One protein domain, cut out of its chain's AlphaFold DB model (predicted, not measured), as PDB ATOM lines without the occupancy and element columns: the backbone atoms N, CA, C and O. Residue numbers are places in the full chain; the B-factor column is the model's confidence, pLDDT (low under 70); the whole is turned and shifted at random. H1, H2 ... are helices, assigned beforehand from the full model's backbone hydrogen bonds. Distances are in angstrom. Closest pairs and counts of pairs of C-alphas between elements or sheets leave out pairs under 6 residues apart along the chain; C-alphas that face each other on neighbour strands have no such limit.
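This is residues 8 to 84 of the 210 residues of the protein "Polyhydroxyalkanoic acid synthase" of Pseudonocardia sp. Ae356_Ps1 (UniProt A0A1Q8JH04). Five helices make a long, loose, open loop: H1 and H5 side by side at one end, the helical hairpin H3 and H4 toward the other, and H2 between them. The printed part has 77 residues with five named helices, H1 to H5 in order, and no named strand; its class is all helix. It is loose, with a radius of gyration of the C-alphas of 16.2 A, and spans 47 by 21 by 20 A.

H1, residues 8 to 16, only just touches H5, residues 73 to 84, with 3 pairs of C-alphas within 8 A, the closest Val 14 and Gly 73, 5.5 A. H2, residues 23 to 33, is close to but not clearly touching H3, residues 35 to 47; their closest C-alphas, Ile 31 and Glu 38, are 7.0 A apart. H3, with Leu 45 alone, only just touches H4, residues 52 to 66, with 3 pairs within 8 A, the closest Leu 45 and Val 55, 6.8 A; they run opposite ways at a shallow tilt of 26 degrees. In H1 to H5 every O i to N i+4 pair is within hydrogen-bond range.

H1 begins at C-alpha 8 (128.674, 80.976, 78.496) and H5 ends at C-alpha 84 (139.837, 88.251, 83.198). H4 measures 20.6 A, H3 18.9 A.

The printed part has no cut, no long link and no residue under pLDDT 70.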
ATOM      1  N   ALA A   8     130.087  81.368  78.484       93.62
ATOM      2  CA  ALA A   8     128.674  80.976  78.496       93.62
ATOM      3  C   ALA A   8     127.946  81.282  79.823       93.62
ATOM      4  O   ALA A   8     126.860  81.863  79.755       93.62
ATOM      5  N   PRO A   9     128.518  81.006  81.016       92.31
ATOM      6  CA  PRO A   9     127.851  81.311  82.286       92.31
ATOM      7  C   PRO A   9     127.621  82.815  82.478       92.31
ATOM      8  O   PRO A   9     126.546  83.239  82.895       92.31
ATOM      9  N   TYR A  10     128.600  83.635  82.090       93.62
ATOM     10  CA  TYR A  10     128.511  85.093  82.163       93.62
ATOM     11  C   TYR A  10     127.426  85.649  81.236       93.62
ATOM     12  O   TYR A  10     126.641  86.506  81.637       93.62
ATOM     13  N   LYS A  11     127.342  85.129  80.004       95.81
ATOM     14  CA  LYS A  11     126.292  85.500  79.042       95.81
ATOM     15  C   LYS A  11     124.905  85.096  79.535       95.81
ATOM     16  O   LYS A  11     123.968  85.871  79.375       95.81
ATOM     17  N   ALA A  12     124.780  83.920  80.150       95.38
ATOM     18  CA  ALA A  12     123.520  83.452  80.718       95.38
ATOM     19  C   ALA A  12     123.034  84.364  81.855       95.38
ATOM     20  O   ALA A  12     121.862  84.731  81.873       95.38
ATOM     21  N   LEU A  13     123.931  84.793  82.750       94.81
ATOM     22  CA  LEU A  13     123.596  85.738  83.821       94.81
ATOM     23  C   LEU A  13     123.141  87.099  83.277       94.81
ATOM     24  O   LEU A  13     122.130  87.626  83.731       94.81
ATOM     25  N   VAL A  14     123.836  87.641  82.270       97.44
ATOM     26  CA  VAL A  14     123.427  88.896  81.611       97.44
ATOM     27  C   VAL A  14     122.067  88.758  80.922       97.44
ATOM     28  O   VAL A  14     121.234  89.657  81.003       97.44
ATOM     29  N   ALA A  15     121.819  87.634  80.246       96.94
ATOM     30  CA  ALA A  15     120.535  87.378  79.602       96.94
ATOM     31  C   ALA A  15     119.396  87.274  80.630       96.94
ATOM     32  O   ALA A  15     118.333  87.857  80.424       96.94
ATOM     33  N   ALA A  16     119.633  86.595  81.756       95.50
ATOM     34  CA  ALA A  16     118.676  86.500  82.856       95.50
ATOM     35  C   ALA A  16     118.383  87.865  83.506       95.50
ATOM     36  O   ALA A  16     117.261  88.100  83.947       95.50
ATOM     37  N   GLY A  17     119.358  88.778  83.516       95.69
ATOM     38  CA  GLY A  17     119.204  90.166  83.964       95.69
ATOM     39  C   GLY A  17     118.624  91.123  82.915       95.69
ATOM     40  O   GLY A  17     118.805  92.333  83.032       95.69
ATOM     41  N   GLY A  18     117.982  90.619  81.854       96.50
ATOM     42  CA  GLY A  18     117.354  91.464  80.830       96.50
ATOM     43  C   GLY A  18     118.346  92.263  79.979       96.50
ATOM     44  O   GLY A  18     118.000  93.321  79.461       96.50
ATOM     45  N   GLY A  19     119.586  91.783  79.840       97.12
ATOM     46  CA  GLY A  19     120.660  92.475  79.120       97.12
ATOM     47  C   GLY A  19     121.603  93.276  80.020       97.12
ATOM     48  O   GLY A  19     122.625  93.762  79.534       97.12
ATOM     49  N   ASN A  20     121.325  93.349  81.322       97.94
ATOM     50  CA  ASN A  20     122.234  93.882  82.333       97.94
ATOM     51  C   ASN A  20     122.817  92.753  83.185       97.94
ATOM     52  O   ASN A  20     122.206  91.703  83.355       97.94
ATOM     53  N   MET A  21     124.010  92.971  83.734       97.75
ATOM     54  CA  MET A  21     124.524  92.160  84.833       97.75
ATOM     55  C   MET A  21     123.934  92.701  86.142       97.75
ATOM     56  O   MET A  21     124.267  93.838  86.497       97.75
ATOM     57  N   PRO A  22     123.092  91.931  86.860       97.00
ATOM     58  CA  PRO A  22     122.474  92.412  88.089       97.00
ATOM     59  C   PRO A  22     123.521  92.720  89.157       97.00
ATOM     60  O   PRO A  22     124.373  91.875  89.462       97.00
ATOM     61  N   GLY A  23     123.441  93.894  89.779       95.88
ATOM     62  CA  GLY A  23     124.377  94.274  90.838       95.88
ATOM     63  C   GLY A  23     124.319  93.324  92.044       95.88
ATOM     64  O   GLY A  23     125.345  92.996  92.642       95.88
ATOM     65  N   SER A  24     123.134  92.789  92.346       95.00
ATOM     66  CA  SER A  24     122.914  91.772  93.383       95.00
ATOM     67  C   SER A  24     123.648  90.455  93.107       95.00
ATOM     68  O   SER A  24     124.142  89.815  94.040       95.00
ATOM     69  N   ALA A  25     123.774  90.058  91.837       94.06
ATOM     70  CA  ALA A  25     124.535  88.880  91.432       94.06
ATOM     71  C   ALA A  25     126.043  89.109  91.621       94.06
ATOM     72  O   ALA A  25     126.744  88.233  92.131       94.06
ATOM     73  N   VAL A  26     126.532  90.309  91.286       94.12
ATOM     74  CA  VAL A  26     127.929  90.708  91.521       94.12
ATOM     75  C   VAL A  26     128.254  90.718  93.017       94.12
ATOM     76  O   VAL A  26     129.244  90.108  93.427       94.12
ATOM     77  N   LEU A  27     127.408  91.340  93.844       94.38
ATOM     78  CA  LEU A  27     127.580  91.367  95.301       94.38
ATOM     79  C   LEU A  27     127.590  89.953  95.894       94.38
ATOM     80  O   LEU A  27     128.458  89.618  96.699       94.38
ATOM     81  N   SER A  28     126.668  89.099  95.449       92.69
ATOM     82  CA  SER A  28     126.589  87.703  95.892       92.69
ATOM     83  C   SER A  28     127.858  86.920  95.544       92.69
ATOM     84  O   SER A  28     128.348  86.143  96.366       92.69
ATOM     85  N   ASN A  29     128.443  87.159  94.365       90.94
ATOM     86  CA  ASN A  29     129.734  86.584  93.997       90.94
ATOM     87  C   ASN A  29     130.860  87.078  94.920       90.94
ATOM     88  O   ASN A  29     131.637  86.258  95.400       90.94
ATOM     89  N   PHE A  30     130.923  88.378  95.237       89.75
ATOM     90  CA  PHE A  30     131.918  88.913  96.178       89.75
ATOM     91  C   PHE A  30     131.803  88.299  97.577       89.75
ATOM     92  O   PHE A  30     132.811  87.865  98.135       89.75
ATOM     93  N   ILE A  31     130.586  88.201  98.123       90.69
ATOM     94  CA  ILE A  31     130.341  87.564  99.427       90.69
ATOM     95  C   ILE A  31     130.773  86.090  99.393       90.69
ATOM     96  O   ILE A  31     131.389  85.602 100.338       90.69
ATOM     97  N   SER A  32     130.536  85.396  98.278       90.44
ATOM     98  CA  SER A  32     130.882  83.978  98.112       90.44
ATOM     99  C   SER A  32     132.388  83.697  98.081       90.44
ATOM    100  O   SER A  32     132.791  82.567  98.351       90.44
ATOM    101  N   ILE A  33     133.241  84.691  97.800       88.38
ATOM    102  CA  ILE A  33     134.707  84.528  97.882       88.38
ATOM    103  C   ILE A  33     135.138  84.304  99.340       88.38
ATOM    104  O   ILE A  33     136.095  83.572  99.604       88.38
ATOM    105  N   GLN A  34     134.451  84.935 100.300       86.62
ATOM    106  CA  GLN A  34     134.752  84.832 101.730       86.62
ATOM    107  C   GLN A  34     133.476  84.862 102.595       86.62
ATOM    108  O   GLN A  34     133.275  85.808 103.361       86.62
ATOM    109  N   PRO A  35     132.626  83.821 102.540       88.69
ATOM    110  CA  PRO A  35     131.346  83.808 103.250       88.69
ATOM    111  C   PRO A  35     131.513  83.885 104.773       88.69
ATOM    112  O   PRO A  35     130.700  84.495 105.463       88.69
ATOM    113  N   GLN A  36     132.604  83.330 105.307       89.50
ATOM    114  CA  GLN A  36     132.938  83.419 106.727       89.50
ATOM    115  C   GLN A  36     133.100  84.865 107.212       89.50
ATOM    116  O   GLN A  36     132.746  85.157 108.350       89.50
ATOM    117  N   SER A  37     133.586  85.776 106.361       87.69
ATOM    118  CA  SER A  37     133.768  87.183 106.727       87.69
ATOM    119  C   SER A  37     132.423  87.868 106.966       87.69
ATOM    120  O   SER A  37     132.307  88.688 107.872       87.69
ATOM    121  N   GLU A  38     131.389  87.487 106.209       89.44
ATOM    122  CA  GLU A  38     130.030  87.985 106.420       89.44
ATOM    123  C   GLU A  38     129.444  87.454 107.731       89.44
ATOM    124  O   GLU A  38     128.912  88.231 108.520       89.44
ATOM    125  N   VAL A  39     129.620  86.163 108.026       92.19
ATOM    126  CA  VAL A  39     129.184  85.572 109.305       92.19
ATOM    127  C   VAL A  39     129.871  86.254 110.488       92.19
ATOM    128  O   VAL A  39     129.205  86.662 111.437       92.19
ATOM    129  N   SER A  40     131.193  86.434 110.425       91.31
ATOM    130  CA  SER A  40     131.946  87.138 111.467       91.31
ATOM    131  C   SER A  40     131.446  88.568 111.673       91.31
ATOM    132  O   SER A  40     131.343  89.007 112.814       91.31
ATOM    133  N   ARG A  41     131.084  89.278 110.598       91.50
ATOM    134  CA  ARG A  41     130.536  90.639 110.670       91.50
ATOM    135  C   ARG A  41     129.180  90.678 111.387       91.50
ATOM    136  O   ARG A  41     128.961  91.562 112.208       91.50
ATOM    137  N   GLN A  42     128.302  89.704 111.126       94.19
ATOM    138  CA  GLN A  42     127.020  89.578 111.836       94.19
ATOM    139  C   GLN A  42     127.214  89.263 113.327       94.19
ATOM    140  O   GLN A  42     126.537  89.837 114.177       94.19
ATOM    141  N   LEU A  43     128.168  88.386 113.664       96.00
ATOM    142  CA  LEU A  43     128.495  88.072 115.059       96.00
ATOM    143  C   LEU A  43     129.070  89.286 115.801       96.00
ATOM    144  O   LEU A  43     128.681  89.534 116.937       96.00
ATOM    145  N   GLN A  44     129.935  90.070 115.150       94.31
ATOM    146  CA  GLN A  44     130.470  91.311 115.722       94.31
ATOM    147  C   GLN A  44     129.373  92.342 116.000       94.31
ATOM    148  O   GLN A  44     129.414  92.991 117.042       94.31
ATOM    149  N   LEU A  45     128.384  92.470 115.108       96.19
ATOM    150  CA  LEU A  45     127.223  93.321 115.363       96.19
ATOM    151  C   LEU A  45     126.453  92.846 116.600       96.19
ATOM    152  O   LEU A  45     126.123  93.664 117.450       96.19
ATOM    153  N   LEU A  46     126.181  91.541 116.705       96.69
ATOM    154  CA  LEU A  46     125.451  90.975 117.841       96.69
ATOM    155  C   LEU A  46     126.194  91.197 119.167       96.69
ATOM    156  O   LEU A  46     125.578  91.579 120.155       96.69
ATOM    157  N   GLU A  47     127.512  90.996 119.178       97.38
ATOM    158  CA  GLU A  47     128.362  91.225 120.352       97.38
ATOM    159  C   GLU A  47     128.369  92.697 120.798       97.38
ATOM    160  O   GLU A  47     128.506  92.982 121.983       97.38
ATOM    161  N   ASN A  48     128.193  93.635 119.863       96.69
ATOM    162  CA  ASN A  48     128.257  95.077 120.112       96.69
ATOM    163  C   ASN A  48     126.895  95.773 119.940       96.69
ATOM    164  O   ASN A  48     126.853  96.976 119.677       96.69
ATOM    165  N   ILE A  49     125.784  95.040 120.072       97.25
ATOM    166  CA  ILE A  49     124.440  95.555 119.764       97.25
ATOM    167  C   ILE A  49     124.021  96.720 120.675       97.25
ATOM    168  O   ILE A  49     123.262  97.591 120.254       97.25
ATOM    169  N   ASP A  50     124.565  96.773 121.891       97.94
ATOM    170  CA  ASP A  50     124.300  97.835 122.867       97.94
ATOM    171  C   ASP A  50     125.215  99.070 122.690       97.94
ATOM    172  O   ASP A  50     124.972 100.115 123.297       97.94
ATOM    173  N   ASP A  51     126.256  99.003 121.843       98.00
ATOM    174  CA  ASP A  51     127.063 100.174 121.467       98.00
ATOM    175  C   ASP A  51     126.418 100.882 120.268       98.00
ATOM    176  O   ASP A  51     126.665 100.550 119.105       98.00
ATOM    177  N   ALA A  52     125.641 101.931 120.550       97.38
ATOM    178  CA  ALA A  52     124.989 102.752 119.529       97.38
ATOM    179  C   ALA A  52     125.961 103.278 118.453       97.38
ATOM    180  O   ALA A  52     125.595 103.401 117.283       97.38
ATOM    181  N   THR A  53     127.219 103.553 118.815       96.69
ATOM    182  CA  THR A  53     128.230 104.017 117.857       96.69
ATOM    183  C   THR A  53     128.690 102.879 116.948       96.69
ATOM    184  O   THR A  53     128.973 103.109 115.772       96.69
ATOM    185  N   HIS A  54     128.802 101.655 117.470       94.69
ATOM    186  CA  HIS A  54     129.090 100.472 116.661       94.69
ATOM    187  C   HIS A  54     127.948 100.169 115.702       94.69
ATOM    188  O   HIS A  54     128.201 100.015 114.507       94.69
ATOM    189  N   VAL A  55     126.715 100.143 116.206       97.44
ATOM    190  CA  VAL A  55     125.521  99.859 115.406       97.44
ATOM    191  C   VAL A  55     125.372 100.864 114.267       97.44
ATOM    192  O   VAL A  55     125.169 100.456 113.127       97.44
ATOM    193  N   GLU A  56     125.561 102.161 114.524       97.06
ATOM    194  CA  GLU A  56     125.454 103.169 113.464       97.06
ATOM    195  C   GLU A  56     126.560 103.025 112.410       97.06
ATOM    196  O   GLU A  56     126.285 103.084 111.212       97.06
ATOM    197  N   ARG A  57     127.812 102.758 112.817       93.06
ATOM    198  CA  ARG A  57     128.894 102.471 111.854       93.06
ATOM    199  C   ARG A  57     128.588 101.237 111.011       93.06
ATOM    200  O   ARG A  57     128.844 101.253 109.809       93.06
ATOM    201  N   TYR A  58     128.068 100.180 111.635       94.25
ATOM    202  CA  TYR A  58     127.658  98.973 110.931       94.25
ATOM    203  C   TYR A  58     126.555  99.293 109.922       94.25
ATOM    204  O   TYR A  58     126.681  98.892 108.769       94.25
ATOM    205  N   ARG A  59     125.516 100.035 110.325       96.00
ATOM    206  CA  ARG A  59     124.387 100.401 109.461       96.00
ATOM    207  C   ARG A  59     124.852 101.190 108.245       96.00
ATOM    208  O   ARG A  59     124.555 100.794 107.129       96.00
ATOM    209  N   VAL A  60     125.656 102.237 108.446       95.50
ATOM    210  CA  VAL A  60     126.212 103.043 107.344       95.50
ATOM    211  C   VAL A  60     127.048 102.188 106.391       95.50
ATOM    212  O   VAL A  60     126.936 102.327 105.173       95.50
ATOM    213  N   PHE A  61     127.885 101.297 106.928       93.38
ATOM    214  CA  PHE A  61     128.664 100.380 106.100       93.38
ATOM    215  C   PHE A  61     127.770  99.395 105.341       93.38
ATOM    216  O   PHE A  61     128.027  99.129 104.174       93.38
ATOM    217  N   GLU A  62     126.747  98.840 105.989       94.06
ATOM    218  CA  GLU A  62     125.847  97.856 105.395       94.06
ATOM    219  C   GLU A  62     125.002  98.473 104.283       94.06
ATOM    220  O   GLU A  62     125.012  97.930 103.178       94.06
ATOM    221  N   ASP A  63     124.415  99.645 104.539       95.44
ATOM    222  CA  ASP A  63     123.646 100.415 103.564       95.44
ATOM    223  C   ASP A  63     124.497 100.665 102.311       95.44
ATOM    224  O   ASP A  63     124.056 100.410 101.193       95.44
ATOM    225  N   TRP A  64     125.755 101.090 102.483       94.69
ATOM    226  CA  TRP A  64     126.693 101.271 101.371       94.69
ATOM    227  C   TRP A  64     127.072  99.948 100.686       94.69
ATOM    228  O   TRP A  64     127.057  99.863  99.461       94.69
ATOM    229  N   PHE A  65     127.411  98.910 101.454       93.06
ATOM    230  CA  PHE A  65     127.913  97.636 100.931       93.06
ATOM    231  C   PHE A  65     126.841  96.854 100.163       93.06
ATOM    232  O   PHE A  65     127.150  96.177  99.181       93.06
ATOM    233  N   LYS A  66     125.579  96.942 100.597       94.25
ATOM    234  CA  LYS A  66     124.437  96.291  99.944       94.25
ATOM    235  C   LYS A  66     123.774  97.149  98.875       94.25
ATOM    236  O   LYS A  66     122.961  96.626  98.109       94.25
ATOM    237  N   TYR A  67     124.125  98.430  98.778       96.12
ATOM    238  CA  TYR A  67     123.678  99.270  97.679       96.12
ATOM    239  C   TYR A  67     124.333  98.815  96.375       96.12
ATOM    240  O   TYR A  67     125.517  99.034  96.122       96.12
ATOM    241  N   THR A  68     123.545  98.158  95.528       96.06
ATOM    242  CA  THR A  68     124.016  97.611  94.254       96.06
ATOM    243  C   THR A  68     123.490  98.424  93.081       96.06
ATOM    244  O   THR A  68     122.456  99.083  93.168       96.06
ATOM    245  N   GLN A  69     124.236  98.390  91.978       95.94
ATOM    246  CA  GLN A  69     123.862  99.001  90.708       95.94
ATOM    247  C   GLN A  69     124.029  97.968  89.602       95.94
ATOM    248  O   GLN A  69     125.020  97.231  89.576       95.94
ATOM    249  N   ASP A  70     123.064  97.930  88.694       97.00
ATOM    250  CA  ASP A  70     123.141  97.070  87.523       97.00
ATOM    251  C   ASP A  70     124.175  97.612  86.537       97.00
ATOM    252  O   ASP A  70     124.299  98.818  86.316       97.00
ATOM    253  N   ILE A  71     124.927  96.699  85.930       97.44
ATOM    254  CA  ILE A  71     125.988  97.037  84.983       97.44
ATOM    255  C   ILE A  71     125.496  96.696  83.575       97.44
ATOM    256  O   ILE A  71     125.036  95.568  83.367       97.44
ATOM    257  N   PRO A  72     125.636  97.594  82.580       98.31
ATOM    258  CA  PRO A  72     125.318  97.270  81.194       98.31
ATOM    259  C   PRO A  72     126.010  95.975  80.759       98.31
ATOM    260  O   PRO A  72     127.239  95.857  80.819       98.31
ATOM    261  N   GLY A  73     125.234  94.982  80.322       98.19
ATOM    262  CA  GLY A  73     125.745  93.627  80.119       98.19
ATOM    263  C   GLY A  73     126.844  93.544  79.064       98.19
ATOM    264  O   GLY A  73     127.807  92.800  79.235       98.19
ATOM    265  N   ALA A  74     126.757  94.357  78.007       97.69
ATOM    266  CA  ALA A  74     127.800  94.456  76.988       97.69
ATOM    267  C   ALA A  74     129.149  94.906  77.578       97.69
ATOM    268  O   ALA A  74     130.186  94.331  77.254       97.69
ATOM    269  N   PHE A  75     129.128  95.886  78.486       97.62
ATOM    270  CA  PHE A  75     130.326  96.364  79.171       97.62
ATOM    271  C   PHE A  75     130.889  95.298  80.117       97.62
ATOM    272  O   PHE A  75     132.078  94.990  80.059       97.62
ATOM    273  N   TYR A  76     130.031  94.663  80.921       97.56
ATOM    274  CA  TYR A  76     130.438  93.572  81.809       97.56
ATOM    275  C   TYR A  76     131.102  92.414  81.047       97.56
ATOM    276  O   TYR A  76     132.199  91.979  81.399       97.56
ATOM    277  N   LEU A  77     130.467  91.929  79.975       97.44
ATOM    278  CA  LEU A  77     130.999  90.825  79.174       97.44
ATOM    279  C   LEU A  77     132.317  91.201  78.500       97.44
ATOM    280  O   LEU A  77     133.217  90.365  78.436       97.44
ATOM    281  N   TRP A  78     132.451  92.451  78.047       97.25
ATOM    282  CA  TRP A  78     133.704  92.951  77.496       97.25
ATOM    283  C   TRP A  78     134.829  92.920  78.537       97.25
ATOM    284  O   TRP A  78     135.916  92.435  78.223       97.25
ATOM    285  N   LEU A  79     134.577  93.360  79.777       96.81
ATOM    286  CA  LEU A  79     135.567  93.302  80.860       96.81
ATOM    287  C   LEU A  79     135.983  91.860  81.164       96.81
ATOM    288  O   LEU A  79     137.176  91.556  81.176       96.81
ATOM    289  N   VAL A  80     135.012  90.964  81.370       95.88
ATOM    290  CA  VAL A  80     135.282  89.552  81.689       95.88
ATOM    291  C   VAL A  80     136.080  88.885  80.572       95.88
ATOM    292  O   VAL A  80     137.087  88.235  80.842       95.88
ATOM    293  N   GLU A  81     135.684  89.075  79.314       96.19
ATOM    294  CA  GLU A  81     136.378  88.457  78.189       96.19
ATOM    295  C   GLU A  81     137.800  88.997  78.025       96.19
ATOM    296  O   GLU A  81     138.741  88.218  77.870       96.19
ATOM    297  N   ASN A  82     137.968  90.320  78.025       97.06
ATOM    298  CA  ASN A  82     139.239  90.928  77.650       97.06
ATOM    299  C   ASN A  82     140.242  90.960  78.804       97.06
ATOM    300  O   ASN A  82     141.425  90.743  78.556       97.06
ATOM    301  N   LEU A  83     139.796  91.213  80.036       95.94
ATOM    302  CA  LEU A  83     140.691  91.406  81.180       95.94
ATOM    303  C   LEU A  83     140.863  90.131  82.005       95.94
ATOM    304  O   LEU A  83     141.988  89.777  82.332       95.94
ATOM    305  N   PHE A  84     139.777  89.415  82.305       92.69
ATOM    306  CA  PHE A  84     139.837  88.251  83.198       92.69
ATOM    307  C   PHE A  84     140.130  86.950  82.453       92.69
ATOM    308  O   PHE A  84     140.951  86.156  82.899       92.69
TER     309      PHE A  84